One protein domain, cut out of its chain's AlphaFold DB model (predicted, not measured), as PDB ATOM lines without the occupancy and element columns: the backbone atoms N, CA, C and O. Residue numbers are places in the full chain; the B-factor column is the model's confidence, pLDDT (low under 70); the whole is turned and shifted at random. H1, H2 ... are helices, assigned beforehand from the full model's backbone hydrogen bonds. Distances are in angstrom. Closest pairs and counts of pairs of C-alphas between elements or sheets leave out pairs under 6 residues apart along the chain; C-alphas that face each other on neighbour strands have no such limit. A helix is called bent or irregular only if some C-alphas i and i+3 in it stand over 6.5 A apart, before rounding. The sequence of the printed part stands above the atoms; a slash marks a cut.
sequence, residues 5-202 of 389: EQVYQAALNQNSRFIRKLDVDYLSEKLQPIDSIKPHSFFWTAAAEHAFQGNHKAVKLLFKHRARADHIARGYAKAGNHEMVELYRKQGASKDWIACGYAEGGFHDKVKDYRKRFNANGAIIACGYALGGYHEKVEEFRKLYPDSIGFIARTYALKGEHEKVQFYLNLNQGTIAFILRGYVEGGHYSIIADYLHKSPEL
ATOM      1  N   GLU A   5     -27.461 -23.374 -27.051       89.12
ATOM      2  CA  GLU A   5     -26.315 -24.241 -27.344       89.12
ATOM      3  C   GLU A   5     -25.113 -23.934 -26.445       89.12
ATOM      4  O   GLU A   5     -24.458 -24.845 -25.950       89.12
ATOM      5  N   GLN A   6     -24.846 -22.655 -26.162       89.62
ATOM      6  CA  GLN A   6     -23.760 -22.263 -25.261       89.62
ATOM      7  C   GLN A   6     -23.993 -22.777 -23.836       89.62
ATOM      8  O   GLN A   6     -23.067 -23.293 -23.212       89.62
ATOM      9  N   VAL A   7     -25.222 -22.652 -23.325       91.81
ATOM     10  CA  VAL A   7     -25.584 -23.127 -21.980       91.81
ATOM     11  C   VAL A   7     -25.527 -24.651 -21.921       91.81
ATOM     12  O   VAL A   7     -24.934 -25.208 -20.997       91.81
ATOM     13  N   TYR A   8     -26.100 -25.313 -22.927       93.31
ATOM     14  CA  TYR A   8     -26.125 -26.765 -23.053       93.31
ATOM     15  C   TYR A   8     -24.705 -27.346 -23.095       93.31
ATOM     16  O   TYR A   8     -24.341 -28.153 -22.243       93.31
ATOM     17  N   GLN A   9     -23.849 -26.870 -24.004       93.38
ATOM     18  CA  GLN A   9     -22.472 -27.358 -24.116       93.38
ATOM     19  C   GLN A   9     -21.641 -27.055 -22.868       93.38
ATOM     20  O   GLN A   9     -20.829 -27.879 -22.443       93.38
ATOM     21  N   ALA A  10     -21.828 -25.894 -22.236       92.94
ATOM     22  CA  ALA A  10     -21.115 -25.576 -21.004       92.94
ATOM     23  C   ALA A  10     -21.516 -26.497 -19.843       92.94
ATOM     24  O   ALA A  10     -20.650 -26.912 -19.068       92.94
ATOM     25  N   ALA A  11     -22.800 -26.843 -19.730       93.62
ATOM     26  CA  ALA A  11     -23.290 -27.768 -18.717       93.62
ATOM     27  C   ALA A  11     -22.847 -29.211 -18.991       93.62
ATOM     28  O   ALA A  11     -22.392 -29.885 -18.063       93.62
ATOM     29  N   LEU A  12     -22.900 -29.650 -20.254       94.38
ATOM     30  CA  LEU A  12     -22.414 -30.959 -20.696       94.38
ATOM     31  C   LEU A  12     -20.937 -31.162 -20.331       94.38
ATOM     32  O   LEU A  12     -20.571 -32.169 -19.730       94.38
ATOM     33  N   ASN A  13     -20.107 -30.152 -20.605       94.38
ATOM     34  CA  ASN A  13     -18.675 -30.156 -20.302       94.38
ATOM     35  C   ASN A  13     -18.351 -29.812 -18.835       94.38
ATOM     36  O   ASN A  13     -17.187 -29.624 -18.489       94.38
ATOM     37  N   GLN A  14     -19.364 -29.681 -17.968       94.31
ATOM     38  CA  GLN A  14     -19.225 -29.298 -16.556       94.31
ATOM     39  C   GLN A  14     -18.376 -28.030 -16.334       94.31
ATOM     40  O   GLN A  14     -17.686 -27.885 -15.320       94.31
ATOM     41  N   ASN A  15     -18.436 -27.075 -17.266       93.00
ATOM     42  CA  ASN A  15     -17.673 -25.833 -17.215       93.00
ATOM     43  C   ASN A  15     -18.300 -24.848 -16.213       93.00
ATOM     44  O   ASN A  15     -18.939 -23.857 -16.575       93.00
ATOM     45  N   SER A  16     -18.114 -25.128 -14.923       91.75
ATOM     46  CA  SER A  16     -18.695 -24.354 -13.821       91.75
ATOM     47  C   SER A  16     -18.251 -22.890 -13.807       91.75
ATOM     48  O   SER A  16     -19.031 -22.030 -13.413       91.75
ATOM     49  N   ARG A  17     -17.034 -22.571 -14.280       91.00
ATOM     50  CA  ARG A  17     -16.564 -21.183 -14.413       91.00
ATOM     51  C   ARG A  17     -17.399 -20.421 -15.440       91.00
ATOM     52  O   ARG A  17     -17.794 -19.293 -15.158       91.00
ATOM     53  N   PHE A  18     -17.677 -21.028 -16.596       89.62
ATOM     54  CA  PHE A  18     -18.537 -20.415 -17.605       89.62
ATOM     55  C   PHE A  18     -19.964 -20.259 -17.079       89.62
ATOM     56  O   PHE A  18     -20.468 -19.145 -17.082       89.62
ATOM     57  N   ILE A  19     -20.573 -21.319 -16.531       89.00
ATOM     58  CA  ILE A  19     -21.938 -21.251 -15.976       89.00
ATOM     59  C   ILE A  19     -22.042 -20.217 -14.841       89.00
ATOM     60  O   ILE A  19     -22.987 -19.436 -14.808       89.00
ATOM     61  N   ARG A  20     -21.048 -20.134 -13.947       88.56
ATOM     62  CA  ARG A  20     -21.000 -19.100 -12.902       88.56
ATOM     63  C   ARG A  20     -20.916 -17.698 -13.494       88.56
ATOM     64  O   ARG A  20     -21.534 -16.792 -12.953       88.56
ATOM     65  N   LYS A  21     -20.163 -17.507 -14.580       87.12
ATOM     66  CA  LYS A  21     -20.134 -16.225 -15.289       87.12
ATOM     67  C   LYS A  21     -21.530 -15.865 -15.817       87.12
ATOM     68  O   LYS A  21     -21.955 -14.739 -15.606       87.12
ATOM     69  N   LEU A  22     -22.268 -16.829 -16.385       82.81
ATOM     70  CA  LEU A  22     -23.664 -16.621 -16.815       82.81
ATOM     71  C   LEU A  22     -24.560 -16.133 -15.666       82.81
ATOM     72  O   LEU A  22     -25.387 -15.247 -15.856       82.81
ATOM     73  N   ASP A  23     -24.393 -16.729 -14.486       80.88
ATOM     74  CA  ASP A  23     -25.162 -16.433 -13.271       80.88
ATOM     75  C   ASP A  23     -24.780 -15.074 -12.647       80.88
ATOM     76  O   ASP A  23     -25.626 -14.356 -12.122       80.88
ATOM     77  N   VAL A  24     -23.515 -14.657 -12.746       80.38
ATOM     78  CA  VAL A  24     -23.093 -13.312 -12.318       80.38
ATOM     79  C   VAL A  24     -23.634 -12.246 -13.271       80.38
ATOM     80  O   VAL A  24     -24.237 -11.281 -12.804       80.38
ATOM     81  N   ASP A  25     -23.498 -12.456 -14.583       74.88
ATOM     82  CA  ASP A  25     -24.025 -11.542 -15.605       74.88
ATOM     83  C   ASP A  25     -25.563 -11.406 -15.497       74.88
ATOM     84  O   ASP A  25     -26.133 -10.349 -15.774       74.88
ATOM     85  N   TYR A  26     -26.251 -12.470 -15.048       70.38
ATOM     86  CA  TYR A  26     -27.684 -12.457 -14.732       70.38
ATOM     87  C   TYR A  26     -28.027 -11.446 -13.633       70.38
ATOM     88  O   TYR A  26     -28.974 -10.670 -13.777       70.38
ATOM     89  N   LEU A  27     -27.262 -11.455 -12.539       68.75
ATOM     90  CA  LEU A  27     -27.530 -10.607 -11.379       68.75
ATOM     91  C   LEU A  27     -27.235  -9.134 -11.647       68.75
ATOM     92  O   LEU A  27     -27.854  -8.278 -11.018       68.75
ATOM     93  N   SER A  28     -26.320  -8.836 -12.570       68.06
ATOM     94  CA  SER A  28     -25.949  -7.460 -12.881       68.06
ATOM     95  C   SER A  28     -26.910  -6.763 -13.850       68.06
ATOM     96  O   SER A  28     -27.089  -5.558 -13.708       68.06
ATOM     97  N   GLU A  29     -27.543  -7.453 -14.818       53.22
ATOM     98  CA  GLU A  29     -28.181  -6.744 -15.956       53.22
ATOM     99  C   GLU A  29     -29.451  -7.368 -16.599       53.22
ATOM    100  O   GLU A  29     -29.586  -7.385 -17.821       53.22
ATOM    101  N   LYS A  30     -30.470  -7.803 -15.842       53.84
ATOM    102  CA  LYS A  30     -31.820  -8.123 -16.401       53.84
ATOM    103  C   LYS A  30     -31.869  -9.164 -17.549       53.84
ATOM    104  O   LYS A  30     -32.862  -9.225 -18.275       53.84
ATOM    105  N   LEU A  31     -30.846  -9.990 -17.760       53.56
ATOM    106  CA  LEU A  31     -30.880 -11.043 -18.788       53.56
ATOM    107  C   LEU A  31     -31.537 -12.315 -18.232       53.56
ATOM    108  O   LEU A  31     -31.636 -12.463 -17.029       53.56
ATOM    109  N   GLN A  32     -31.992 -13.249 -19.074       61.19
ATOM    110  CA  GLN A  32     -32.407 -14.605 -18.655       61.19
ATOM    111  C   GLN A  32     -31.501 -15.660 -19.320       61.19
ATOM    112  O   GLN A  32     -31.884 -16.210 -20.349       61.19
ATOM    113  N   PRO A  33     -30.269 -15.904 -18.823       69.25
ATOM    114  CA  PRO A  33     -29.270 -16.645 -19.582       69.25
ATOM    115  C   PRO A  33     -29.242 -18.150 -19.314       69.25
ATOM    116  O   PRO A  33     -28.829 -18.878 -20.204       69.25
ATOM    117  N   ILE A  34     -29.635 -18.647 -18.133       85.69
ATOM    118  CA  ILE A  34     -29.500 -20.087 -17.840       85.69
ATOM    119  C   ILE A  34     -30.691 -20.925 -18.324       85.69
ATOM    120  O   ILE A  34     -30.529 -22.087 -18.687       85.69
ATOM    121  N   ASP A  35     -31.871 -20.310 -18.402       89.00
ATOM    122  CA  ASP A  35     -33.085 -20.913 -18.958       89.00
ATOM    123  C   ASP A  35     -33.292 -20.529 -20.429       89.00
ATOM    124  O   ASP A  35     -34.421 -20.404 -20.902       89.00
ATOM    125  N   SER A  36     -32.196 -20.352 -21.177       87.75
ATOM    126  CA  SER A  36     -32.268 -20.138 -22.621       87.75
ATOM    127  C   SER A  36     -33.081 -21.256 -23.274       87.75
ATOM    128  O   SER A  36     -32.770 -22.443 -23.135       87.75
ATOM    129  N   ILE A  37     -34.146 -20.860 -23.968       89.38
ATOM    130  CA  ILE A  37     -35.095 -21.768 -24.611       89.38
ATOM    131  C   ILE A  37     -34.491 -22.265 -25.928       89.38
ATOM    132  O   ILE A  37     -33.938 -21.490 -26.712       89.38
ATOM    133  N   LYS A  38     -34.604 -23.569 -26.175       89.69
ATOM    134  CA  LYS A  38     -34.244 -24.221 -27.431       89.69
ATOM    135  C   LYS A  38     -35.084 -23.606 -28.555       89.69
ATOM    136  O   LYS A  38     -36.312 -23.562 -28.415       89.69
ATOM    137  N   PRO A  39     -34.473 -23.139 -29.655       85.25
ATOM    138  CA  PRO A  39     -35.221 -22.594 -30.784       85.25
ATOM    139  C   PRO A  39     -36.322 -23.552 -31.246       85.25
ATOM    140  O   PRO A  39     -36.119 -24.766 -31.259       85.25
ATOM    141  N   HIS A  40     -37.482 -22.998 -31.607       85.88
ATOM    142  CA  HIS A  40     -38.634 -23.752 -32.117       85.88
ATOM    143  C   HIS A  40     -39.182 -24.822 -31.163       85.88
ATOM    144  O   HIS A  40     -39.805 -25.794 -31.584       85.88
ATOM    145  N   SER A  41     -38.966 -24.643 -29.858       89.25
ATOM    146  CA  SER A  41     -39.500 -25.522 -28.824       89.25
ATOM    147  C   SER A  41     -40.496 -24.794 -27.927       89.25
ATOM    148  O   SER A  41     -40.392 -23.592 -27.677       89.25
ATOM    149  N   PHE A  42     -41.449 -25.542 -27.378       88.69
ATOM    150  CA  PHE A  42     -42.388 -25.008 -26.401       88.69
ATOM    151  C   PHE A  42     -41.736 -24.955 -25.012       88.69
ATOM    152  O   PHE A  42     -41.851 -25.911 -24.245       88.69
ATOM    153  N   PHE A  43     -41.042 -23.857 -24.693       88.69
ATOM    154  CA  PHE A  43     -40.393 -23.610 -23.389       88.69
ATOM    155  C   PHE A  43     -39.433 -24.729 -22.935       88.69
ATOM    156  O   PHE A  43     -39.413 -25.106 -21.759       88.69
ATOM    157  N   TRP A  44     -38.666 -25.303 -23.865       94.44
ATOM    158  CA  TRP A  44     -37.695 -26.355 -23.568       94.44
ATOM    159  C   TRP A  44     -36.307 -25.750 -23.342       94.44
ATOM    160  O   TRP A  44     -35.754 -25.154 -24.259       94.44
ATOM    161  N   THR A  45     -35.736 -25.861 -22.143       95.44
ATOM    162  CA  THR A  45     -34.436 -25.244 -21.807       95.44
ATOM    163  C   THR A  45     -33.294 -26.257 -21.836       95.44
ATOM    164  O   THR A  45     -33.525 -27.467 -21.899       95.44
ATOM    165  N   ALA A  46     -32.045 -25.787 -21.759       95.69
ATOM    166  CA  ALA A  46     -30.878 -26.673 -21.668       95.69
ATOM    167  C   ALA A  46     -30.964 -27.620 -20.453       95.69
ATOM    168  O   ALA A  46     -30.599 -28.792 -20.541       95.69
ATOM    169  N   ALA A  47     -31.512 -27.139 -19.331       97.00
ATOM    170  CA  ALA A  47     -31.713 -27.947 -18.133       97.00
ATOM    171  C   ALA A  47     -32.783 -29.037 -18.331       97.00
ATOM    172  O   ALA A  47     -32.587 -30.164 -17.878       97.00
ATOM    173  N   ALA A  48     -33.875 -28.730 -19.046       97.81
ATOM    174  CA  ALA A  48     -34.888 -29.719 -19.425       97.81
ATOM    175  C   ALA A  48     -34.312 -30.801 -20.349       97.81
ATOM    176  O   ALA A  48     -34.570 -31.984 -20.142       97.81
ATOM    177  N   GLU A  49     -33.505 -30.403 -21.336       97.75
ATOM    178  CA  GLU A  49     -32.852 -31.323 -22.271       97.75
ATOM    179  C   GLU A  49     -31.901 -32.282 -21.538       97.75
ATOM    180  O   GLU A  49     -32.010 -33.495 -21.700       97.75
ATOM    181  N   HIS A  50     -31.031 -31.775 -20.657       97.94
ATOM    182  CA  HIS A  50     -30.171 -32.643 -19.847       97.94
ATOM    183  C   HIS A  50     -30.965 -33.553 -18.903       97.94
ATOM    184  O   HIS A  50     -30.578 -34.704 -18.712       97.94
ATOM    185  N   ALA A  51     -32.067 -33.071 -18.322       98.38
ATOM    186  CA  ALA A  51     -32.934 -33.890 -17.479       98.38
ATOM    187  C   ALA A  51     -33.579 -35.031 -18.274       98.38
ATOM    188  O   ALA A  51     -33.542 -36.180 -17.840       98.38
ATOM    189  N   PHE A  52     -34.092 -34.729 -19.466       98.31
ATOM    190  CA  PHE A  52     -34.654 -35.724 -20.375       98.31
ATOM    191  C   PHE A  52     -33.628 -36.796 -20.777       98.31
ATOM    192  O   PHE A  52     -33.948 -37.977 -20.816       98.31
ATOM    193  N   GLN A  53     -32.374 -36.401 -20.996       97.88
ATOM    194  CA  GLN A  53     -31.278 -37.316 -21.335       97.88
ATOM    195  C   GLN A  53     -30.685 -38.072 -20.129       97.88
ATOM    196  O   GLN A  53     -29.749 -38.846 -20.302       97.88
ATOM    197  N   GLY A  54     -31.155 -37.833 -18.898       97.75
ATOM    198  CA  GLY A  54     -30.592 -38.459 -17.691       97.75
ATOM    199  C   GLY A  54     -29.229 -37.900 -17.253       97.75
ATOM    200  O   GLY A  54     -28.540 -38.493 -16.424       97.75
ATOM    201  N   ASN A  55     -28.829 -36.730 -17.754       98.06
ATOM    202  CA  ASN A  55     -27.552 -36.082 -17.448       98.06
ATOM    203  C   ASN A  55     -27.575 -35.374 -16.077       98.06
ATOM    204  O   ASN A  55     -27.432 -34.153 -15.970       98.06
ATOM    205  N   HIS A  56     -27.725 -36.143 -14.993       97.81
ATOM    206  CA  HIS A  56     -27.946 -35.633 -13.632       97.81
ATOM    207  C   HIS A  56     -26.871 -34.650 -13.140       97.81
ATOM    208  O   HIS A  56     -27.189 -33.682 -12.447       97.81
ATOM    209  N   LYS A  57     -25.598 -34.856 -13.517       97.56
ATOM    210  CA  LYS A  57     -24.493 -33.946 -13.155       97.56
ATOM    211  C   LYS A  57     -24.680 -32.554 -13.769       97.56
ATOM    212  O   LYS A  57     -24.545 -31.558 -13.059       97.56
ATOM    213  N   ALA A  58     -25.041 -32.491 -15.050       96.69
ATOM    214  CA  ALA A  58     -25.302 -31.239 -15.760       96.69
ATOM    215  C   ALA A  58     -26.540 -30.532 -15.190       96.69
ATOM    216  O   ALA A  58     -26.494 -29.335 -14.912       96.69
ATOM    217  N   VAL A  59     -27.611 -31.283 -14.907       97.69
ATOM    218  CA  VAL A  59     -28.818 -30.739 -14.267       97.69
ATOM    219  C   VAL A  59     -28.511 -30.155 -12.888       97.69
ATOM    220  O   VAL A  59     -28.925 -29.036 -12.597       97.69
ATOM    221  N   LYS A  60     -27.751 -30.864 -12.042       97.56
ATOM    222  CA  LYS A  60     -27.366 -30.369 -10.711       97.56
ATOM    223  C   LYS A  60     -26.528 -29.092 -10.804       97.56
ATOM    224  O   LYS A  60     -26.728 -28.180 -10.001       97.56
ATOM    225  N   LEU A  61     -25.614 -29.015 -11.775       95.88
ATOM    226  CA  LEU A  61     -24.820 -27.815 -12.034       95.88
ATOM    227  C   LEU A  61     -25.712 -26.636 -12.450       95.88
ATOM    228  O   LEU A  61     -25.622 -25.574 -11.842       95.88
ATOM    229  N   LEU A  62     -26.597 -26.827 -13.432       95.50
ATOM    230  CA  LEU A  62     -27.519 -25.786 -13.897       95.50
ATOM    231  C   LEU A  62     -28.477 -25.332 -12.787       95.50
ATOM    232  O   LEU A  62     -28.679 -24.139 -12.590       95.50
ATOM    233  N   PHE A  63     -29.006 -26.267 -11.999       95.88
ATOM    234  CA  PHE A  63     -29.889 -25.954 -10.879       95.88
ATOM    235  C   PHE A  63     -29.184 -25.147  -9.779       95.88
ATOM    236  O   PHE A  63     -29.745 -24.183  -9.264       95.88
ATOM    237  N   LYS A  64     -27.919 -25.471  -9.463       95.19
ATOM    238  CA  LYS A  64     -27.091 -24.681  -8.531       95.19
ATOM    239  C   LYS A  64     -26.936 -23.224  -8.986       95.19
ATOM    240  O   LYS A  64     -26.795 -22.339  -8.149       95.19
ATOM    241  N   HIS A  65     -26.992 -22.995 -10.293       92.25
ATOM    242  CA  HIS A  65     -26.947 -21.679 -10.923       92.25
ATOM    243  C   HIS A  65     -28.339 -21.173 -11.333       92.25
ATOM    244  O   HIS A  65     -28.475 -20.401 -12.276       92.25
ATOM    245  N   ARG A  66     -29.371 -21.578 -10.577       92.44
ATOM    246  CA  ARG A  66     -30.737 -21.033 -10.618       92.44
ATOM    247  C   ARG A  66     -31.554 -21.372 -11.869       92.44
ATOM    248  O   ARG A  66     -32.544 -20.693 -12.129       92.44
ATOM    249  N   ALA A  67     -31.207 -22.428 -12.607       93.19
ATOM    250  CA  ALA A  67     -32.125 -22.968 -13.613       93.19
ATOM    251  C   ALA A  67     -33.463 -23.362 -12.968       93.19
ATOM    252  O   ALA A  67     -33.492 -23.958 -11.885       93.19
ATOM    253  N   ARG A  68     -34.579 -23.030 -13.620       95.44
ATOM    254  CA  ARG A  68     -35.912 -23.233 -13.043       95.44
ATOM    255  C   ARG A  68     -36.251 -24.712 -12.870       95.44
ATOM    256  O   ARG A  68     -36.185 -25.507 -13.810       95.44
ATOM    257  N   ALA A  69     -36.738 -25.048 -11.675       97.50
ATOM    258  CA  ALA A  69     -37.186 -26.396 -11.331       97.50
ATOM    259  C   ALA A  69     -38.301 -26.907 -12.266       97.50
ATOM    260  O   ALA A  69     -38.329 -28.096 -12.575       97.50
ATOM    261  N   ASP A  70     -39.171 -26.017 -12.766       97.62
ATOM    262  CA  ASP A  70     -40.252 -26.338 -13.712       97.62
ATOM    263  C   ASP A  70     -39.745 -27.084 -14.955       97.62
ATOM    264  O   ASP A  70     -40.253 -28.151 -15.307       97.62
ATOM    265  N   HIS A  71     -38.724 -26.529 -15.614       97.19
ATOM    266  CA  HIS A  71     -38.192 -27.063 -16.867       97.19
ATOM    267  C   HIS A  71     -37.439 -28.374 -16.630       97.19
ATOM    268  O   HIS A  71     -37.600 -29.329 -17.390       97.19
ATOM    269  N   ILE A  72     -36.683 -28.455 -15.532       98.25
ATOM    270  CA  ILE A  72     -35.979 -29.675 -15.123       98.25
ATOM    271  C   ILE A  72     -36.971 -30.811 -14.848       98.25
ATOM    272  O   ILE A  72     -36.828 -31.908 -15.390       98.25
ATOM    273  N   ALA A  73     -37.995 -30.553 -14.029       98.50
ATOM    274  CA  ALA A  73     -38.972 -31.565 -13.650       98.50
ATOM    275  C   ALA A  73     -39.795 -32.034 -14.856       98.50
ATOM    276  O   ALA A  73     -40.039 -33.231 -14.992       98.50
ATOM    277  N   ARG A  74     -40.156 -31.129 -15.776       98.38
ATOM    278  CA  ARG A  74     -40.782 -31.498 -17.053       98.38
ATOM    279  C   ARG A  74     -39.889 -32.426 -17.883       98.38
ATOM    280  O   ARG A  74     -40.393 -33.413 -18.414       98.38
ATOM    281  N   GLY A  75     -38.589 -32.133 -17.979       98.50
ATOM    282  CA  GLY A  75     -37.615 -32.966 -18.692       98.50
ATOM    283  C   GLY A  75     -37.555 -34.395 -18.151       98.50
ATOM    284  O   GLY A  75     -37.732 -35.348 -18.909       98.50
ATOM    285  N   TYR A  76     -37.410 -34.554 -16.830       98.75
ATOM    286  CA  TYR A  76     -37.452 -35.877 -16.192       98.75
ATOM    287  C   TYR A  76     -38.811 -36.568 -16.324       98.75
ATOM    288  O   TYR A  76     -38.851 -37.782 -16.509       98.75
ATOM    289  N   ALA A  77     -39.920 -35.823 -16.262       98.75
ATOM    290  CA  ALA A  77     -41.260 -36.382 -16.435       98.75
ATOM    291  C   ALA A  77     -41.452 -36.951 -17.842       98.75
ATOM    292  O   ALA A  77     -41.940 -38.069 -17.985       98.75
ATOM    293  N   LYS A  78     -40.979 -36.234 -18.870       98.69
ATOM    294  CA  LYS A  78     -40.967 -36.721 -20.254       98.69
ATOM    295  C   LYS A  78     -40.092 -37.965 -20.431       98.69
ATOM    296  O   LYS A  78     -40.416 -38.809 -21.255       98.69
ATOM    297  N   ALA A  79     -39.013 -38.093 -19.660       98.50
ATOM    298  CA  ALA A  79     -38.149 -39.276 -19.666       98.50
ATOM    299  C   ALA A  79     -38.645 -40.429 -18.773       98.50
ATOM    300  O   ALA A  79     -38.015 -41.481 -18.735       98.50
ATOM    301  N   GLY A  80     -39.731 -40.248 -18.014       98.44
ATOM    302  CA  GLY A  80     -40.238 -41.269 -17.092       98.44
ATOM    303  C   GLY A  80     -39.432 -41.429 -15.797       98.44
ATOM    304  O   GLY A  80     -39.653 -42.383 -15.056       98.44
ATOM    305  N   ASN A  81     -38.524 -40.505 -15.468       98.62
ATOM    306  CA  ASN A  81     -37.744 -40.576 -14.230       98.62
ATOM    307  C   ASN A  81     -38.542 -40.013 -13.038       98.62
ATOM    308  O   ASN A  81     -38.370 -38.868 -12.618       98.62
ATOM    309  N   HIS A  82     -39.449 -40.833 -12.504       98.44
ATOM    310  CA  HIS A  82     -40.397 -40.438 -11.457       98.44
ATOM    311  C   HIS A  82     -39.740 -39.975 -10.153       98.44
ATOM    312  O   HIS A  82     -40.251 -39.063  -9.502       98.44
ATOM    313  N   GLU A  83     -38.614 -40.582  -9.777       98.50
ATOM    314  CA  GLU A  83     -37.876 -40.216  -8.568       98.50
ATOM    315  C   GLU A  83     -37.358 -38.777  -8.665       98.50
ATOM    316  O   GLU A  83     -37.629 -37.946  -7.792       98.50
ATOM    317  N   MET A  84     -36.696 -38.450  -9.777       98.62
ATOM    318  CA  MET A  84     -36.178 -37.106 -10.010       98.62
ATOM    319  C   MET A  84     -37.302 -36.079 -10.170       98.62
ATOM    320  O   MET A  84     -37.173 -34.945  -9.705       98.62
ATOM    321  N   VAL A  85     -38.435 -36.461 -10.765       98.69
ATOM    322  CA  VAL A  85     -39.622 -35.598 -10.827       98.69
ATOM    323  C   VAL A  85     -40.100 -35.201  -9.429       98.69
ATOM    324  O   VAL A  85     -40.319 -34.017  -9.173       98.69
ATOM    325  N   GLU A  86     -40.241 -36.156  -8.508       98.56
ATOM    326  CA  GLU A  86     -40.686 -35.866  -7.141       98.56
ATOM    327  C   GLU A  86     -39.656 -35.055  -6.351       98.56
ATOM    328  O   GLU A  86     -40.039 -34.174  -5.574       98.56
ATOM    329  N   LEU A  87     -38.359 -35.296  -6.576       98.44
ATOM    330  CA  LEU A  87     -37.288 -34.479  -6.007       98.44
ATOM    331  C   LEU A  87     -37.460 -33.003  -6.392       98.44
ATOM    332  O   LEU A  87     -37.495 -32.143  -5.512       98.44
ATOM    333  N   TYR A  88     -37.621 -32.702  -7.683       98.44
ATOM    334  CA  TYR A  88     -37.758 -31.318  -8.148       98.44
ATOM    335  C   TYR A  88     -39.137 -30.712  -7.861       98.44
ATOM    336  O   TYR A  88     -39.231 -29.509  -7.615       98.44
ATOM    337  N   ARG A  89     -40.205 -31.517  -7.777       98.56
ATOM    338  CA  ARG A  89     -41.514 -31.057  -7.282       98.56
ATOM    339  C   ARG A  89     -41.418 -30.547  -5.844       98.56
ATOM    340  O   ARG A  89     -41.953 -29.485  -5.537       98.56
ATOM    341  N   LYS A  90     -40.711 -31.268  -4.964       98.38
ATOM    342  CA  LYS A  90     -40.450 -30.824  -3.581       98.38
ATOM    343  C   LYS A  90     -39.599 -29.550  -3.523       98.38
ATOM    344  O   LYS A  90     -39.699 -28.807  -2.556       98.38
ATOM    345  N   GLN A  91     -38.815 -29.279  -4.566       97.81
ATOM    346  CA  GLN A  91     -38.044 -28.042  -4.742       97.81
ATOM    347  C   GLN A  91     -38.838 -26.928  -5.451       97.81
ATOM    348  O   GLN A  91     -38.255 -25.937  -5.887       97.81
ATOM    349  N   GLY A  92     -40.162 -27.071  -5.566       97.31
ATOM    350  CA  GLY A  92     -41.055 -26.019  -6.053       97.31
ATOM    351  C   GLY A  92     -41.404 -26.087  -7.538       97.31
ATOM    352  O   GLY A  92     -42.045 -25.163  -8.030       97.31
ATOM    353  N   ALA A  93     -41.034 -27.152  -8.260       97.94
ATOM    354  CA  ALA A  93     -41.486 -27.315  -9.640       97.94
ATOM    355  C   ALA A  93     -43.020 -27.410  -9.721       97.94
ATOM    356  O   ALA A  93     -43.666 -28.144  -8.966       97.94
ATOM    357  N   SER A  94     -43.601 -26.692 -10.680       98.31
ATOM    358  CA  SER A  94     -45.037 -26.668 -10.918       98.31
ATOM    359  C   SER A  94     -45.569 -28.039 -11.328       98.31
ATOM    360  O   SER A  94     -45.118 -28.663 -12.292       98.31
ATOM    361  N   LYS A  95     -46.628 -28.462 -10.638       98.56
ATOM    362  CA  LYS A  95     -47.437 -29.639 -10.975       98.56
ATOM    363  C   LYS A  95     -47.954 -29.635 -12.420       98.56
ATOM    364  O   LYS A  95     -48.077 -30.708 -13.004       98.56
ATOM    365  N   ASP A  96     -48.221 -28.461 -12.998       98.44
ATOM    366  CA  ASP A  96     -48.776 -28.337 -14.350       98.44
ATOM    367  C   ASP A  96     -47.707 -28.661 -15.397       98.44
ATOM    368  O   ASP A  96     -47.953 -29.431 -16.323       98.44
ATOM    369  N   TRP A  97     -46.486 -28.144 -15.209       98.31
ATOM    370  CA  TRP A  97     -45.347 -28.439 -16.082       98.31
ATOM    371  C   TRP A  97     -44.883 -29.890 -15.968       98.31
ATOM    372  O   TRP A  97     -44.503 -30.490 -16.972       98.31
ATOM    373  N   ILE A  98     -44.971 -30.482 -14.775       98.69
ATOM    374  CA  ILE A  98     -44.697 -31.908 -14.586       98.69
ATOM    375  C   ILE A  98     -45.734 -32.768 -15.318       98.69
ATOM    376  O   ILE A  98     -45.360 -33.660 -16.077       98.69
ATOM    377  N   ALA A  99     -47.029 -32.495 -15.123       98.69
ATOM    378  CA  ALA A  99     -48.093 -33.241 -15.791       98.69
ATOM    379  C   ALA A  99     -48.016 -33.089 -17.320       98.69
ATOM    380  O   ALA A  99     -48.219 -34.062 -18.041       98.69
ATOM    381  N   CYS A 100     -47.640 -31.901 -17.807       98.56
ATOM    382  CA  CYS A 100     -47.317 -31.655 -19.211       98.56
ATOM    383  C   CYS A 100     -46.177 -32.552 -19.709       98.56
ATOM    384  O   CYS A 100     -46.322 -33.191 -20.744       98.56
ATOM    385  N   GLY A 101     -45.077 -32.658 -18.954       98.62
ATOM    386  CA  GLY A 101     -43.957 -33.537 -19.297       98.62
ATOM    387  C   GLY A 101     -44.354 -35.012 -19.351       98.62
ATOM    388  O   GLY A 101     -44.014 -35.696 -20.310       98.62
ATOM    389  N   TYR A 102     -45.139 -35.497 -18.384       98.88
ATOM    390  CA  TYR A 102     -45.664 -36.866 -18.431       98.88
ATOM    391  C   TYR A 102     -46.591 -37.103 -19.625       98.88
ATOM    392  O   TYR A 102     -46.508 -38.156 -20.250       98.88
ATOM    393  N   ALA A 103     -47.446 -36.134 -19.963       98.75
ATOM    394  CA  ALA A 103     -48.315 -36.213 -21.133       98.75
ATOM    395  C   ALA A 103     -47.506 -36.234 -22.439       98.75
ATOM    396  O   ALA A 103     -47.769 -37.049 -23.317       98.75
ATOM    397  N   GLU A 104     -46.469 -35.402 -22.528       98.62
ATOM    398  CA  GLU A 104     -45.529 -35.365 -23.650       98.62
ATOM    399  C   GLU A 104     -44.738 -36.673 -23.801       98.62
ATOM    400  O   GLU A 104     -44.436 -37.077 -24.922       98.62
ATOM    401  N   GLY A 105     -44.437 -37.358 -22.693       98.50
ATOM    402  CA  GLY A 105     -43.783 -38.670 -22.674       98.50
ATOM    403  C   GLY A 105     -44.721 -39.879 -22.807       98.50
ATOM    404  O   GLY A 105     -44.234 -40.997 -22.890       98.50
ATOM    405  N   GLY A 106     -46.047 -39.689 -22.826       98.50
ATOM    406  CA  GLY A 106     -47.019 -40.792 -22.928       98.50
ATOM    407  C   GLY A 106     -47.323 -41.531 -21.616       98.50
ATOM    408  O   GLY A 106     -47.959 -42.581 -21.624       98.50
ATOM    409  N   PHE A 107     -46.927 -40.993 -20.461       98.69
ATOM    410  CA  PHE A 107     -47.151 -41.616 -19.149       98.69
ATOM    411  C   PHE A 107     -48.558 -41.320 -18.604       98.69
ATOM    412  O   PHE A 107     -48.728 -40.608 -17.609       98.69
ATOM    413  N   HIS A 108     -49.589 -41.868 -19.255       98.50
ATOM    414  CA  HIS A 108     -51.001 -41.567 -18.977       98.50
ATOM    415  C   HIS A 108     -51.414 -41.763 -17.512       98.50
ATOM    416  O   HIS A 108     -52.157 -40.944 -16.967       98.50
ATOM    417  N   ASP A 109     -50.916 -42.807 -16.849       98.56
ATOM    418  CA  ASP A 109     -51.255 -43.077 -15.447       98.56
ATOM    419  C   ASP A 109     -50.678 -42.022 -14.502       98.56
ATOM    420  O   ASP A 109     -51.345 -41.600 -13.556       98.56
ATOM    421  N   LYS A 110     -49.482 -41.502 -14.801       98.69
ATOM    422  CA  LYS A 110     -48.894 -40.388 -14.046       98.69
ATOM    423  C   LYS A 110     -49.629 -39.080 -14.293       98.69
ATOM    424  O   LYS A 110     -49.815 -38.312 -13.353       98.69
ATOM    425  N   VAL A 111     -50.108 -38.842 -15.514       98.69
ATOM    426  CA  VAL A 111     -50.978 -37.693 -15.810       98.69
ATOM    427  C   VAL A 111     -52.261 -37.761 -14.976       98.69
ATOM    428  O   VAL A 111     -52.624 -36.769 -14.338       98.69
ATOM    429  N   LYS A 112     -52.919 -38.927 -14.921       98.31
ATOM    430  CA  LYS A 112     -54.111 -39.146 -14.081       98.31
ATOM    431  C   LYS A 112     -53.806 -38.924 -12.598       98.31
ATOM    432  O   LYS A 112     -54.565 -38.225 -11.928       98.31
ATOM    433  N   ASP A 113     -52.693 -39.464 -12.101       98.38
ATOM    434  CA  ASP A 113     -52.257 -39.289 -10.711       98.38
ATOM    435  C   ASP A 113     -52.054 -37.807 -10.362       98.38
ATOM    436  O   ASP A 113     -52.625 -37.305  -9.393       98.38
ATOM    437  N   TYR A 114     -51.326 -37.068 -11.205       98.44
ATOM    438  CA  TYR A 114     -51.074 -35.641 -10.998       98.44
ATOM    439  C   TYR A 114     -52.340 -34.794 -11.095       98.44
ATOM    440  O   TYR A 114     -52.516 -33.846 -10.321       98.44
ATOM    441  N   ARG A 115     -53.254 -35.139 -12.006       97.94
ATOM    442  CA  ARG A 115     -54.560 -34.482 -12.098       97.94
ATOM    443  C   ARG A 115     -55.358 -34.694 -10.813       97.94
ATOM    444  O   ARG A 115     -55.856 -33.721 -10.257       97.94
ATOM    445  N   LYS A 116     -55.428 -35.932 -10.319       98.38
ATOM    446  CA  LYS A 116     -56.205 -36.298  -9.128       98.38
ATOM    447  C   LYS A 116     -55.622 -35.714  -7.840       98.38
ATOM    448  O   LYS A 116     -56.359 -35.143  -7.046       98.38
ATOM    449  N   ARG A 117     -54.314 -35.861  -7.620       98.25
ATOM    450  CA  ARG A 117     -53.660 -35.499  -6.349       98.25
ATOM    451  C   ARG A 117     -53.319 -34.025  -6.241       98.25
ATOM    452  O   ARG A 117     -53.353 -33.475  -5.146       98.25
ATOM    453  N   PHE A 118     -52.957 -33.396  -7.356       97.94
ATOM    454  CA  PHE A 118     -52.438 -32.031  -7.345       97.94
ATOM    455  C   PHE A 118     -53.333 -31.040  -8.089       97.94
ATOM    456  O   PHE A 118     -53.051 -29.845  -8.043       97.94
ATOM    457  N   ASN A 119     -54.416 -31.487  -8.735       97.75
ATOM    458  CA  ASN A 119     -55.283 -30.636  -9.552       97.75
ATOM    459  C   ASN A 119     -54.504 -29.950 -10.694       97.75
ATOM    460  O   ASN A 119     -54.679 -28.761 -10.946       97.75
ATOM    461  N   ALA A 120     -53.620 -30.691 -11.377       98.06
ATOM    462  CA  ALA A 120     -52.830 -30.161 -12.496       98.06
ATOM    463  C   ALA A 120     -53.717 -29.657 -13.656       98.06
ATOM    464  O   ALA A 120     -54.734 -30.273 -13.961       98.06
ATOM    465  N   ASN A 121     -53.368 -28.549 -14.303       97.94
ATOM    466  CA  ASN A 121     -54.212 -27.894 -15.305       97.94
ATOM    467  C   ASN A 121     -54.420 -28.760 -16.568       97.94
ATOM    468  O   ASN A 121     -53.467 -29.135 -17.252       97.94
ATOM    469  N   GLY A 122     -55.685 -29.032 -16.906       97.56
ATOM    470  CA  GLY A 122     -56.064 -29.873 -18.045       97.56
ATOM    471  C   GLY A 122     -55.675 -29.317 -19.419       97.56
ATOM    472  O   GLY A 122     -55.289 -30.090 -20.292       97.56
ATOM    473  N   ALA A 123     -55.699 -27.994 -19.610       96.62
ATOM    474  CA  ALA A 123     -55.290 -27.369 -20.868       96.62
ATOM    475  C   ALA A 123     -53.785 -27.548 -21.123       96.62
ATOM    476  O   ALA A 123     -53.379 -27.885 -22.231       96.62
ATOM    477  N   ILE A 124     -52.956 -27.399 -20.081       97.56
ATOM    478  CA  ILE A 124     -51.504 -27.621 -20.181       97.56
ATOM    479  C   ILE A 124     -51.203 -29.105 -20.445       97.56
ATOM    480  O   ILE A 124     -50.331 -29.422 -21.253       97.56
ATOM    481  N   ILE A 125     -51.952 -30.024 -19.828       98.50
ATOM    482  CA  ILE A 125     -51.846 -31.463 -20.116       98.50
ATOM    483  C   ILE A 125     -52.185 -31.763 -21.585       98.50
ATOM    484  O   ILE A 125     -51.458 -32.515 -22.233       98.50
ATOM    485  N   ALA A 126     -53.244 -31.153 -22.128       98.25
ATOM    486  CA  ALA A 126     -53.615 -31.312 -23.534       98.25
ATOM    487  C   ALA A 126     -52.497 -30.836 -24.477       98.25
ATOM    488  O   ALA A 126     -52.183 -31.522 -25.449       98.25
ATOM    489  N   CYS A 127     -51.835 -29.717 -24.155       98.06
ATOM    490  CA  CYS A 127     -50.630 -29.280 -24.865       98.06
ATOM    491  C   CYS A 127     -49.508 -30.320 -24.782       98.06
ATOM    492  O   CYS A 127     -48.893 -30.618 -25.799       98.06
ATOM    493  N   GLY A 128     -49.262 -30.909 -23.608       98.31
ATOM    494  CA  GLY A 128     -48.287 -31.990 -23.448       98.31
ATOM    495  C   GLY A 128     -48.572 -33.171 -24.380       98.31
ATOM    496  O   GLY A 128     -47.690 -33.596 -25.122       98.31
ATOM    497  N   TYR A 129     -49.820 -33.642 -24.442       98.69
ATOM    498  CA  TYR A 129     -50.202 -34.708 -25.374       98.69
ATOM    499  C   TYR A 129     -50.057 -34.309 -26.846       98.69
ATOM    500  O   TYR A 129     -49.578 -35.118 -27.639       98.69
ATOM    501  N   ALA A 130     -50.404 -33.072 -27.219       98.31
ATOM    502  CA  ALA A 130     -50.200 -32.572 -28.580       98.31
ATOM    503  C   ALA A 130     -48.703 -32.520 -28.934       98.31
ATOM    504  O   ALA A 130     -48.301 -32.929 -30.027       98.31
ATOM    505  N   LEU A 131     -47.856 -32.115 -27.982       97.88
ATOM    506  CA  LEU A 131     -46.405 -32.153 -28.142       97.88
ATOM    507  C   LEU A 131     -45.899 -33.579 -28.387       97.88
ATOM    508  O   LEU A 131     -45.140 -33.798 -29.330       97.88
ATOM    509  N   GLY A 132     -46.390 -34.543 -27.605       97.88
ATOM    510  CA  GLY A 132     -46.060 -35.966 -27.732       97.88
ATOM    511  C   GLY A 132     -46.696 -36.690 -28.927       97.88
ATOM    512  O   GLY A 132     -46.309 -37.815 -29.213       97.88
ATOM    513  N   GLY A 133     -47.643 -36.069 -29.645       97.94
ATOM    514  CA  GLY A 133     -48.350 -36.697 -30.774       97.94
ATOM    515  C   GLY A 133     -49.497 -37.637 -30.372       97.94
ATOM    516  O   GLY A 133     -49.975 -38.420 -31.186       97.94
ATOM    517  N   TYR A 134     -49.981 -37.565 -29.130       98.44
ATOM    518  CA  TYR A 134     -51.043 -38.433 -28.607       98.44
ATOM    519  C   TYR A 134     -52.443 -37.858 -28.890       98.44
ATOM    520  O   TYR A 134     -53.160 -37.449 -27.975       98.44
ATOM    521  N   HIS A 135     -52.840 -37.795 -30.165       98.06
ATOM    522  CA  HIS A 135     -54.039 -37.064 -30.615       98.06
ATOM    523  C   HIS A 135     -55.350 -37.499 -29.947       98.06
ATOM    524  O   HIS A 135     -56.172 -36.649 -29.610       98.06
ATOM    525  N   GLU A 136     -55.547 -38.796 -29.712       98.25
ATOM    526  CA  GLU A 136     -56.750 -39.300 -29.035       98.25
ATOM    527  C   GLU A 136     -56.883 -38.721 -27.620       98.25
ATOM    528  O   GLU A 136     -57.963 -38.298 -27.206       98.25
ATOM    529  N   LYS A 137     -55.758 -38.611 -26.900       98.50
ATOM    530  CA  LYS A 137     -55.708 -37.998 -25.569       98.50
ATOM    531  C   LYS A 137     -55.884 -36.490 -25.605       98.50
ATOM    532  O   LYS A 137     -56.486 -35.936 -24.687       98.50
ATOM    533  N   VAL A 138     -55.413 -35.827 -26.659       98.44
ATOM    534  CA  VAL A 138     -55.709 -34.404 -26.873       98.44
ATOM    535  C   VAL A 138     -57.214 -34.187 -26.995       98.44
ATOM    536  O   VAL A 138     -57.748 -33.302 -26.332       98.44
ATOM    537  N   GLU A 139     -57.914 -35.020 -27.767       97.81
ATOM    538  CA  GLU A 139     -59.367 -34.910 -27.932       97.81
ATOM    539  C   GLU A 139     -60.148 -35.252 -26.659       97.81
ATOM    540  O   GLU A 139     -61.131 -34.576 -26.349       97.81
ATOM    541  N   GLU A 140     -59.700 -36.248 -25.888       97.56
ATOM    542  CA  GLU A 140     -60.245 -36.546 -24.556       97.56
ATOM    543  C   GLU A 140     -60.182 -35.302 -23.655       97.56
ATOM    544  O   GLU A 140     -61.201 -34.863 -23.120       97.56
ATOM    545  N   PHE A 141     -59.005 -34.681 -23.540       97.44
ATOM    546  CA  PHE A 141     -58.826 -33.502 -22.692       97.44
ATOM    547  C   PHE A 141     -59.532 -32.262 -23.241       97.44
ATOM    548  O   PHE A 141     -60.117 -31.511 -22.465       97.44
ATOM    549  N   ARG A 142     -59.549 -32.046 -24.557       96.19
ATOM    550  CA  ARG A 142     -60.258 -30.914 -25.166       96.19
ATOM    551  C   ARG A 142     -61.747 -30.932 -24.832       96.19
ATOM    552  O   ARG A 142     -62.306 -29.884 -24.529       96.19
ATOM    553  N   LYS A 143     -62.392 -32.104 -24.883       96.94
ATOM    554  CA  LYS A 143     -63.819 -32.246 -24.541       96.94
ATOM    555  C   LYS A 143     -64.094 -31.878 -23.082       96.94
ATOM    556  O   LYS A 143     -65.130 -31.292 -22.793       96.94
ATOM    557  N   LEU A 144     -63.162 -32.197 -22.186       96.44
ATOM    558  CA  LEU A 144     -63.250 -31.857 -20.765       96.44
ATOM    559  C   LEU A 144     -62.903 -30.388 -20.479       96.44
ATOM    560  O   LEU A 144     -63.361 -29.840 -19.480       96.44
ATOM    561  N   TYR A 145     -62.097 -29.759 -21.337       95.06
ATOM    562  CA  TYR A 145     -61.593 -28.396 -21.167       95.06
ATOM    563  C   TYR A 145     -61.742 -27.584 -22.467       95.06
ATOM    564  O   TYR A 145     -60.741 -27.336 -23.144       95.06
ATOM    565  N   PRO A 146     -62.961 -27.150 -22.841       92.44
ATOM    566  CA  PRO A 146     -63.213 -26.475 -24.119       92.44
ATOM    567  C   PRO A 146     -62.359 -25.217 -24.352       92.44
ATOM    568  O   PRO A 146     -61.891 -24.986 -25.468       92.44
ATOM    569  N   ASP A 147     -62.053 -24.469 -23.288       92.69
ATOM    570  CA  ASP A 147     -61.229 -23.250 -23.339       92.69
ATOM    571  C   ASP A 147     -59.763 -23.514 -23.737       92.69
ATOM    572  O   ASP A 147     -59.007 -22.595 -24.051       92.69
ATOM    573  N   SER A 148     -59.338 -24.783 -23.762       94.50
ATOM    574  CA  SER A 148     -57.988 -25.180 -24.173       94.50
ATOM    575  C   SER A 148     -57.764 -25.149 -25.687       94.50
ATOM    576  O   SER A 148     -56.616 -25.251 -26.126       94.50
ATOM    577  N   ILE A 149     -58.818 -24.986 -26.496       96.62
ATOM    578  CA  ILE A 149     -58.746 -25.151 -27.956       96.62
ATOM    579  C   ILE A 149     -57.688 -24.253 -28.615       96.62
ATOM    580  O   ILE A 149     -56.930 -24.725 -29.459       96.62
ATOM    581  N   GLY A 150     -57.560 -22.995 -28.177       96.62
ATOM    582  CA  GLY A 150     -56.534 -22.077 -28.682       96.62
ATOM    583  C   GLY A 150     -55.112 -22.536 -28.346       96.62
ATOM    584  O   GLY A 150     -54.229 -22.514 -29.202       96.62
ATOM    585  N   PHE A 151     -54.885 -23.026 -27.124       96.25
ATOM    586  CA  PHE A 151     -53.578 -23.541 -26.704       96.25
ATOM    587  C   PHE A 151     -53.197 -24.830 -27.443       96.25
ATOM    588  O   PHE A 151     -52.046 -24.979 -27.862       96.25
ATOM    589  N   ILE A 152     -54.159 -25.729 -27.665       97.62
ATOM    590  CA  ILE A 152     -53.968 -26.952 -28.453       97.62
ATOM    591  C   ILE A 152     -53.621 -26.599 -29.906       97.62
ATOM    592  O   ILE A 152     -52.605 -27.064 -30.423       97.62
ATOM    593  N   ALA A 153     -54.401 -25.716 -30.541       98.00
ATOM    594  CA  ALA A 153     -54.176 -25.285 -31.921       98.00
ATOM    595  C   ALA A 153     -52.799 -24.623 -32.102       98.00
ATOM    596  O   ALA A 153     -52.058 -24.971 -33.021       98.00
ATOM    597  N   ARG A 154     -52.403 -23.738 -31.172       97.31
ATOM    598  CA  ARG A 154     -51.048 -23.162 -31.128       97.31
ATOM    599  C   ARG A 154     -49.966 -24.234 -31.043       97.31
ATOM    600  O   ARG A 154     -48.931 -24.102 -31.687       97.31
ATOM    601  N   THR A 155     -50.183 -25.270 -30.237       97.75
ATOM    602  CA  THR A 155     -49.198 -26.338 -30.021       97.75
ATOM    603  C   THR A 155     -48.988 -27.171 -31.285       97.75
ATOM    604  O   THR A 155     -47.848 -27.431 -31.663       97.75
ATOM    605  N   TYR A 156     -50.065 -27.527 -31.989       98.31
ATOM    606  CA  TYR A 156     -49.961 -28.195 -33.286       98.31
ATOM    607  C   TYR A 156     -49.312 -27.310 -34.351       98.31
ATOM    608  O   TYR A 156     -48.453 -27.781 -35.095       98.31
ATOM    609  N   ALA A 157     -49.644 -26.016 -34.375       98.00
ATOM    610  CA  ALA A 157     -49.003 -25.059 -35.271       98.00
ATOM    611  C   ALA A 157     -47.500 -24.928 -34.987       98.00
ATOM    612  O   ALA A 157     -46.703 -24.929 -35.917       98.00
ATOM    613  N   LEU A 158     -47.086 -24.919 -33.716       96.81
ATOM    614  CA  LEU A 158     -45.672 -24.944 -33.329       96.81
ATOM    615  C   LEU A 158     -44.939 -26.179 -33.863       96.81
ATOM    616  O   LEU A 158     -43.788 -26.069 -34.277       96.81
ATOM    617  N   LYS A 159     -45.600 -27.338 -33.911       96.75
ATOM    618  CA  LYS A 159     -45.040 -28.565 -34.497       96.75
ATOM    619  C   LYS A 159     -45.124 -28.637 -36.022       96.75
ATOM    620  O   LYS A 159     -44.506 -29.520 -36.604       96.75
ATOM    621  N   GLY A 160     -45.860 -27.730 -36.663       96.69
ATOM    622  CA  GLY A 160     -46.085 -27.762 -38.108       96.69
ATOM    623  C   GLY A 160     -47.131 -28.793 -38.541       96.69
ATOM    624  O   GLY A 160     -47.187 -29.147 -39.714       96.69
ATOM    625  N   GLU A 161     -47.975 -29.278 -37.626       97.62
ATOM    626  CA  GLU A 161     -49.022 -30.262 -37.930       97.62
ATOM    627  C   GLU A 161     -50.248 -29.586 -38.569       97.62
ATOM    628  O   GLU A 161     -51.297 -29.406 -37.946       97.62
ATOM    629  N   HIS A 162     -50.095 -29.173 -39.831       96.56
ATOM    630  CA  HIS A 162     -51.053 -28.317 -40.531       96.56
ATOM    631  C   HIS A 162     -52.470 -28.901 -40.603       96.56
ATOM    632  O   HIS A 162     -53.442 -28.183 -40.384       96.56
ATOM    633  N   GLU A 163     -52.608 -30.205 -40.846       96.56
ATOM    634  CA  GLU A 163     -53.917 -30.868 -40.913       96.56
ATOM    635  C   GLU A 163     -54.685 -30.760 -39.588       96.56
ATOM    636  O   GLU A 163     -55.874 -30.434 -39.571       96.56
ATOM    637  N   LYS A 164     -53.995 -30.953 -38.454       97.44
ATOM    638  CA  LYS A 164     -54.587 -30.782 -37.118       97.44
ATOM    639  C   LYS A 164     -54.961 -29.331 -36.870       97.44
ATOM    640  O   LYS A 164     -56.030 -29.052 -36.337       97.44
ATOM    641  N   VAL A 165     -54.111 -28.398 -37.291       97.19
ATOM    642  CA  VAL A 165     -54.409 -26.968 -37.206       97.19
ATOM    643  C   VAL A 165     -55.686 -26.611 -37.970       97.19
ATOM    644  O   VAL A 165     -56.522 -25.905 -37.411       97.19
ATOM    645  N   GLN A 166     -55.878 -27.122 -39.192       96.56
ATOM    646  CA  GLN A 166     -57.101 -26.869 -39.967       96.56
ATOM    647  C   GLN A 166     -58.348 -27.410 -39.266       96.56
ATOM    648  O   GLN A 166     -59.369 -26.728 -39.214       96.56
ATOM    649  N   PHE A 167     -58.255 -28.594 -38.657       96.25
ATOM    650  CA  PHE A 167     -59.341 -29.133 -37.841       96.25
ATOM    651  C   PHE A 167     -59.745 -28.166 -36.712       96.25
ATOM    652  O   PHE A 167     -60.923 -27.836 -36.584       96.25
ATOM    653  N   TYR A 168     -58.787 -27.646 -35.935       95.94
ATOM    654  CA  TYR A 168     -59.103 -26.703 -34.851       95.94
ATOM    655  C   TYR A 168     -59.560 -25.329 -35.340       95.94
ATOM    656  O   TYR A 168     -60.417 -24.721 -34.700       95.94
ATOM    657  N   LEU A 169     -59.036 -24.858 -36.472       94.44
ATOM    658  CA  LEU A 169     -59.481 -23.613 -37.090       94.44
ATOM    659  C   LEU A 169     -60.952 -23.701 -37.519       94.44
ATOM    660  O   LEU A 169     -61.717 -22.773 -37.264       94.44
ATOM    661  N   ASN A 170     -61.358 -24.839 -38.093       95.25
ATOM    662  CA  ASN A 170     -62.745 -25.099 -38.487       95.25
ATOM    663  C   ASN A 170     -63.684 -25.227 -37.280       95.25
ATOM    664  O   ASN A 170     -64.845 -24.835 -37.365       95.25
ATOM    665  N   LEU A 171     -63.193 -25.754 -36.155       92.69
ATOM    666  CA  LEU A 171     -63.966 -25.818 -34.914       92.69
ATOM    667  C   LEU A 171     -64.177 -24.441 -34.276       92.69
ATOM    668  O   LEU A 171     -65.217 -24.206 -33.665       92.69
ATOM    669  N   ASN A 172     -63.186 -23.550 -34.357       92.75
ATOM    670  CA  ASN A 172     -63.268 -22.214 -33.781       92.75
ATOM    671  C   ASN A 172     -62.338 -21.235 -34.512       92.75
ATOM    672  O   ASN A 172     -61.124 -21.227 -34.290       92.75
ATOM    673  N   GLN A 173     -62.921 -20.332 -35.305       84.88
ATOM    674  CA  GLN A 173     -62.174 -19.310 -36.048       84.88
ATOM    675  C   GLN A 173     -61.377 -18.356 -35.138       84.88
ATOM    676  O   GLN A 173     -60.320 -17.864 -35.534       84.88
ATOM    677  N   GLY A 174     -61.803 -18.162 -33.883       87.12
ATOM    678  CA  GLY A 174     -61.085 -17.365 -32.881       87.12
ATOM    679  C   GLY A 174     -59.699 -17.915 -32.514       87.12
ATOM    680  O   GLY A 174     -58.918 -17.244 -31.842       87.12
ATOM    681  N   THR A 175     -59.352 -19.118 -32.977       91.50
ATOM    682  CA  THR A 175     -58.030 -19.724 -32.766       91.50
ATOM    683  C   THR A 175     -56.953 -19.218 -33.727       91.50
ATOM    684  O   THR A 175     -55.775 -19.489 -33.488       91.50
ATOM    685  N   ILE A 176     -57.292 -18.442 -34.766       95.50
ATOM    686  CA  ILE A 176     -56.323 -18.022 -35.795       95.50
ATOM    687  C   ILE A 176     -55.104 -17.290 -35.213       95.50
ATOM    688  O   ILE A 176     -53.972 -17.582 -35.591       95.50
ATOM    689  N   ALA A 177     -55.294 -16.410 -34.224       95.44
ATOM    690  CA  ALA A 177     -54.186 -15.698 -33.584       95.44
ATOM    691  C   ALA A 177     -53.233 -16.651 -32.836       95.44
ATOM    692  O   ALA A 177     -52.012 -16.497 -32.896       95.44
ATOM    693  N   PHE A 178     -53.783 -17.672 -32.172       96.25
ATOM    694  CA  PHE A 178     -53.012 -18.713 -31.492       96.25
ATOM    695  C   PHE A 178     -52.236 -19.586 -32.485       96.25
ATOM    696  O   PHE A 178     -51.069 -19.898 -32.248       96.25
ATOM    697  N   ILE A 179     -52.868 -19.937 -33.604       97.44
ATOM    698  CA  ILE A 179     -52.272 -20.715 -34.693       97.44
ATOM    699  C   ILE A 179     -51.097 -19.961 -35.318       97.44
ATOM    700  O   ILE A 179     -49.994 -20.502 -35.386       97.44
ATOM    701  N   LEU A 180     -51.303 -18.701 -35.718       96.69
ATOM    702  CA  LEU A 180     -50.244 -17.866 -36.287       96.69
ATOM    703  C   LEU A 180     -49.072 -17.742 -35.314       96.69
ATOM    704  O   LEU A 180     -47.926 -17.936 -35.713       96.69
ATOM    705  N   ARG A 181     -49.351 -17.510 -34.024       96.12
ATOM    706  CA  ARG A 181     -48.316 -17.483 -32.983       96.12
ATOM    707  C   ARG A 181     -47.531 -18.791 -32.929       96.12
ATOM    708  O   ARG A 181     -46.307 -18.752 -32.889       96.12
ATOM    709  N   GLY A 182     -48.217 -19.931 -32.969       96.69
ATOM    710  CA  GLY A 182     -47.584 -21.248 -32.993       96.69
ATOM    711  C   GLY A 182     -46.667 -21.435 -34.198       96.69
ATOM    712  O   GLY A 182     -45.507 -21.792 -34.018       96.69
ATOM    713  N   TYR A 183     -47.125 -21.115 -35.411       96.75
ATOM    714  CA  TYR A 183     -46.278 -21.207 -36.604       96.75
ATOM    715  C   TYR A 183     -45.059 -20.277 -36.540       96.75
ATOM    716  O   TYR A 183     -43.975 -20.684 -36.957       96.75
ATOM    717  N   VAL A 184     -45.199 -19.063 -35.988       92.81
ATOM    718  CA  VAL A 184     -44.068 -18.135 -35.806       92.81
ATOM    719  C   VAL A 184     -43.047 -18.720 -34.829       92.81
ATOM    720  O   VAL A 184     -41.853 -18.728 -35.126       92.81
ATOM    721  N   GLU A 185     -43.510 -19.244 -33.691       91.31
ATOM    722  CA  GLU A 185     -42.663 -19.891 -32.680       91.31
ATOM    723  C   GLU A 185     -41.950 -21.125 -33.255       91.31
ATOM    724  O   GLU A 185     -40.743 -21.286 -33.070       91.31
ATOM    725  N   GLY A 186     -42.669 -21.954 -34.015       93.19
ATOM    726  CA  GLY A 186     -42.148 -23.155 -34.670       93.19
ATOM    727  C   GLY A 186     -41.282 -22.898 -35.909       93.19
ATOM    728  O   GLY A 186     -40.634 -23.818 -36.393       93.19
ATOM    729  N   GLY A 187     -41.230 -21.660 -36.415       90.44
ATOM    730  CA  GLY A 187     -40.461 -21.316 -37.614       90.44
ATOM    731  C   GLY A 187     -41.091 -21.775 -38.938       90.44
ATOM    732  O   GLY A 187     -40.393 -21.894 -39.947       90.44
ATOM    733  N   HIS A 188     -42.405 -22.013 -38.963       93.88
ATOM    734  CA  HIS A 188     -43.159 -22.538 -40.112       93.88
ATOM    735  C   HIS A 188     -43.618 -21.427 -41.061       93.88
ATOM    736  O   HIS A 188     -44.803 -21.190 -41.292       93.88
ATOM    737  N   TYR A 189     -42.651 -20.687 -41.587       89.50
ATOM    738  CA  TYR A 189     -42.914 -19.417 -42.257       89.50
ATOM    739  C   TYR A 189     -43.536 -19.525 -43.650       89.50
ATOM    740  O   TYR A 189     -44.237 -18.606 -44.062       89.50
ATOM    741  N   SER A 190     -43.316 -20.635 -44.362       90.62
ATOM    742  CA  SER A 190     -44.007 -20.908 -45.631       90.62
ATOM    743  C   SER A 190     -45.519 -20.980 -45.421       90.62
ATOM    744  O   SER A 190     -46.267 -20.329 -46.137       90.62
ATOM    745  N   ILE A 191     -45.956 -21.662 -44.358       94.62
ATOM    746  CA  ILE A 191     -47.373 -21.766 -44.001       94.62
ATOM    747  C   ILE A 191     -47.944 -20.383 -43.672       94.62
ATOM    748  O   ILE A 191     -49.037 -20.043 -44.113       94.62
ATOM    749  N   ILE A 192     -47.206 -19.548 -42.934       93.69
ATOM    750  CA  ILE A 192     -47.644 -18.173 -42.640       93.69
ATOM    751  C   ILE A 192     -47.813 -17.362 -43.932       93.69
ATOM    752  O   ILE A 192     -48.782 -16.613 -44.045       93.69
ATOM    753  N   ALA A 193     -46.908 -17.512 -44.903       90.44
ATOM    754  CA  ALA A 193     -47.033 -16.848 -46.197       90.44
ATOM    755  C   ALA A 193     -48.316 -17.277 -46.932       90.44
ATOM    756  O   ALA A 193     -49.021 -16.415 -47.453       90.44
ATOM    757  N   ASP A 194     -48.676 -18.563 -46.882       93.69
ATOM    758  CA  ASP A 194     -49.930 -19.065 -47.457       93.69
ATOM    759  C   ASP A 194     -51.164 -18.459 -46.768       93.69
ATOM    760  O   ASP A 194     -52.123 -18.073 -47.440       93.69
ATOM    761  N   TYR A 195     -51.144 -18.329 -45.436       94.19
ATOM    762  CA  TYR A 195     -52.212 -17.644 -44.694       94.19
ATOM    763  C   TYR A 195     -52.315 -16.167 -45.078       94.19
ATOM    764  O   TYR A 195     -53.420 -15.676 -45.276       94.19
ATOM    765  N   LEU A 196     -51.191 -15.460 -45.215       93.25
ATOM    766  CA  LEU A 196     -51.180 -14.053 -45.624       93.25
ATOM    767  C   LEU A 196     -51.629 -13.855 -47.073       93.25
ATOM    768  O   LEU A 196     -52.222 -12.828 -47.387       93.25
ATOM    769  N   HIS A 197     -51.354 -14.820 -47.951       93.00
ATOM    770  CA  HIS A 197     -51.844 -14.793 -49.324       93.00
ATOM    771  C   HIS A 197     -53.370 -14.943 -49.376       93.00
ATOM    772  O   HIS A 197     -54.033 -14.210 -50.105       93.00
ATOM    773  N   LYS A 198     -53.927 -15.862 -48.576       94.75
ATOM    774  CA  LYS A 198     -55.378 -16.109 -48.496       94.75
ATOM    775  C   LYS A 198     -56.134 -15.027 -47.717       94.75
ATOM    776  O   LYS A 198     -57.284 -14.756 -48.040       94.75
ATOM    777  N   SER A 199     -55.489 -14.425 -46.719       95.00
ATOM    778  CA  SER A 199     -56.075 -13.450 -45.792       95.00
ATOM    779  C   SER A 199     -55.084 -12.311 -45.495       95.00
ATOM    780  O   SER A 199     -54.439 -12.301 -44.435       95.00
ATOM    781  N   PRO A 200     -54.921 -11.340 -46.418       94.12
ATOM    782  CA  PRO A 200     -53.992 -10.217 -46.265       94.12
ATOM    783  C   PRO A 200     -54.224  -9.363 -45.009       94.12
ATOM    784  O   PRO A 200     -53.285  -8.757 -44.490       94.12
ATOM    785  N   GLU A 201     -55.444  -9.337 -44.478       94.88
ATOM    786  CA  GLU A 201     -55.822  -8.664 -43.232       94.88
ATOM    787  C   GLU A 201     -55.068  -9.195 -41.999       94.88
ATOM    788  O   GLU A 201     -54.893  -8.476 -41.014       94.88
ATOM    789  N   LEU A 202     -54.531 -10.422 -42.055       93.88
ATOM    790  CA  LEU A 202     -53.720 -11.003 -40.979       93.88
ATOM    791  C   LEU A 202     -52.314 -10.389 -40.885       93.88
ATOM    792  O   LEU A 202     -51.610 -10.630 -39.898       93.88
TER     793      LEU A 202
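What this domain is: This is residues 5 to 202 of the 389 residues of an uncharacterized protein of Legionella londiniensis (UniProt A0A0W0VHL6). Six helical hairpins, H3 with H4, H5 with H6, H7 with H8, H9 with H10, H11 with H12 and H13 with H14, stack side by side as a solenoid curved into a horseshoe, with H3, H5, H7, H9, H11 and H13 along its inner side. H1 packs on H3 and H4 at one end with H2 beyond it, and the link of residues 29 to 45 reaches into the hollow. The printed part has 198 residues with fourteen named helices, H1 to H14 in order, and no named strand: its class is all helix. It is compact, with a radius of gyration of the C-alphas of 18.0 A and spans of 52 by 39 by 25 A.

Where its parts are: Find C-alpha 5 at (-26.315, -24.241, -27.344), where H1 begins; it runs to residue 12, and H2 follows at residues 16 to 28, 18.4 A long. Look next for H3 at residues 46 to 52, H4 at 56 to 64, H5 at 69 to 78, H6 at 82 to 90, H7 at 95 to 104, H8 at 108 to 118, H9 at 122 to 132 and H10 at 135 to 144. H11, residues 146 to 159, is 21.0 A long and irregular, with C-alphas 147 and 150 7.2 A apart. After H12, residues 162 to 171, comes H13, residues 173 to 186, 20.4 A long and irregular, with C-alphas 174 and 177 7.1 A apart. H14, residues 189 to 198, ends at C-alpha 198, (-55.378, -16.109, -48.496).

How they stand to each other: Start at H1, which touches H3 at a steep tilt of 52 degrees; their closest C-alphas, Tyr 8 and Ala 46, are 5.0 A apart. H2 touches H1 with residues 16 to 19 alone, closest at the C-alphas of Ala 10 and Ile 19, 6.7 A. H5 and H7 touch, the same way at a shallow tilt of 29 degrees, closest at the C-alphas of Arg 74 and Gly 101, 4.4 A. H7 and H8 form a hairpin, opposite ways at 9 degrees. At the hub, H11 touches H9, H10, H12 and H13; H11, H12 and H13 are an up and down bundle, each running against the one before. Every O i to N i+4 pair is within hydrogen-bond range except in H11 and H13, 8 of 10 in each.

The domain as a whole: The C-alphas farthest apart, Arg 17 and Asn 170, are 52.2 A apart. The printed part has no cut; the link from H2 to H3 is long and the others are tight. Residues 196 to 201, of which 196 to 198 belong to H14, stand free. Residues 27 to 33 have pLDDT under 70.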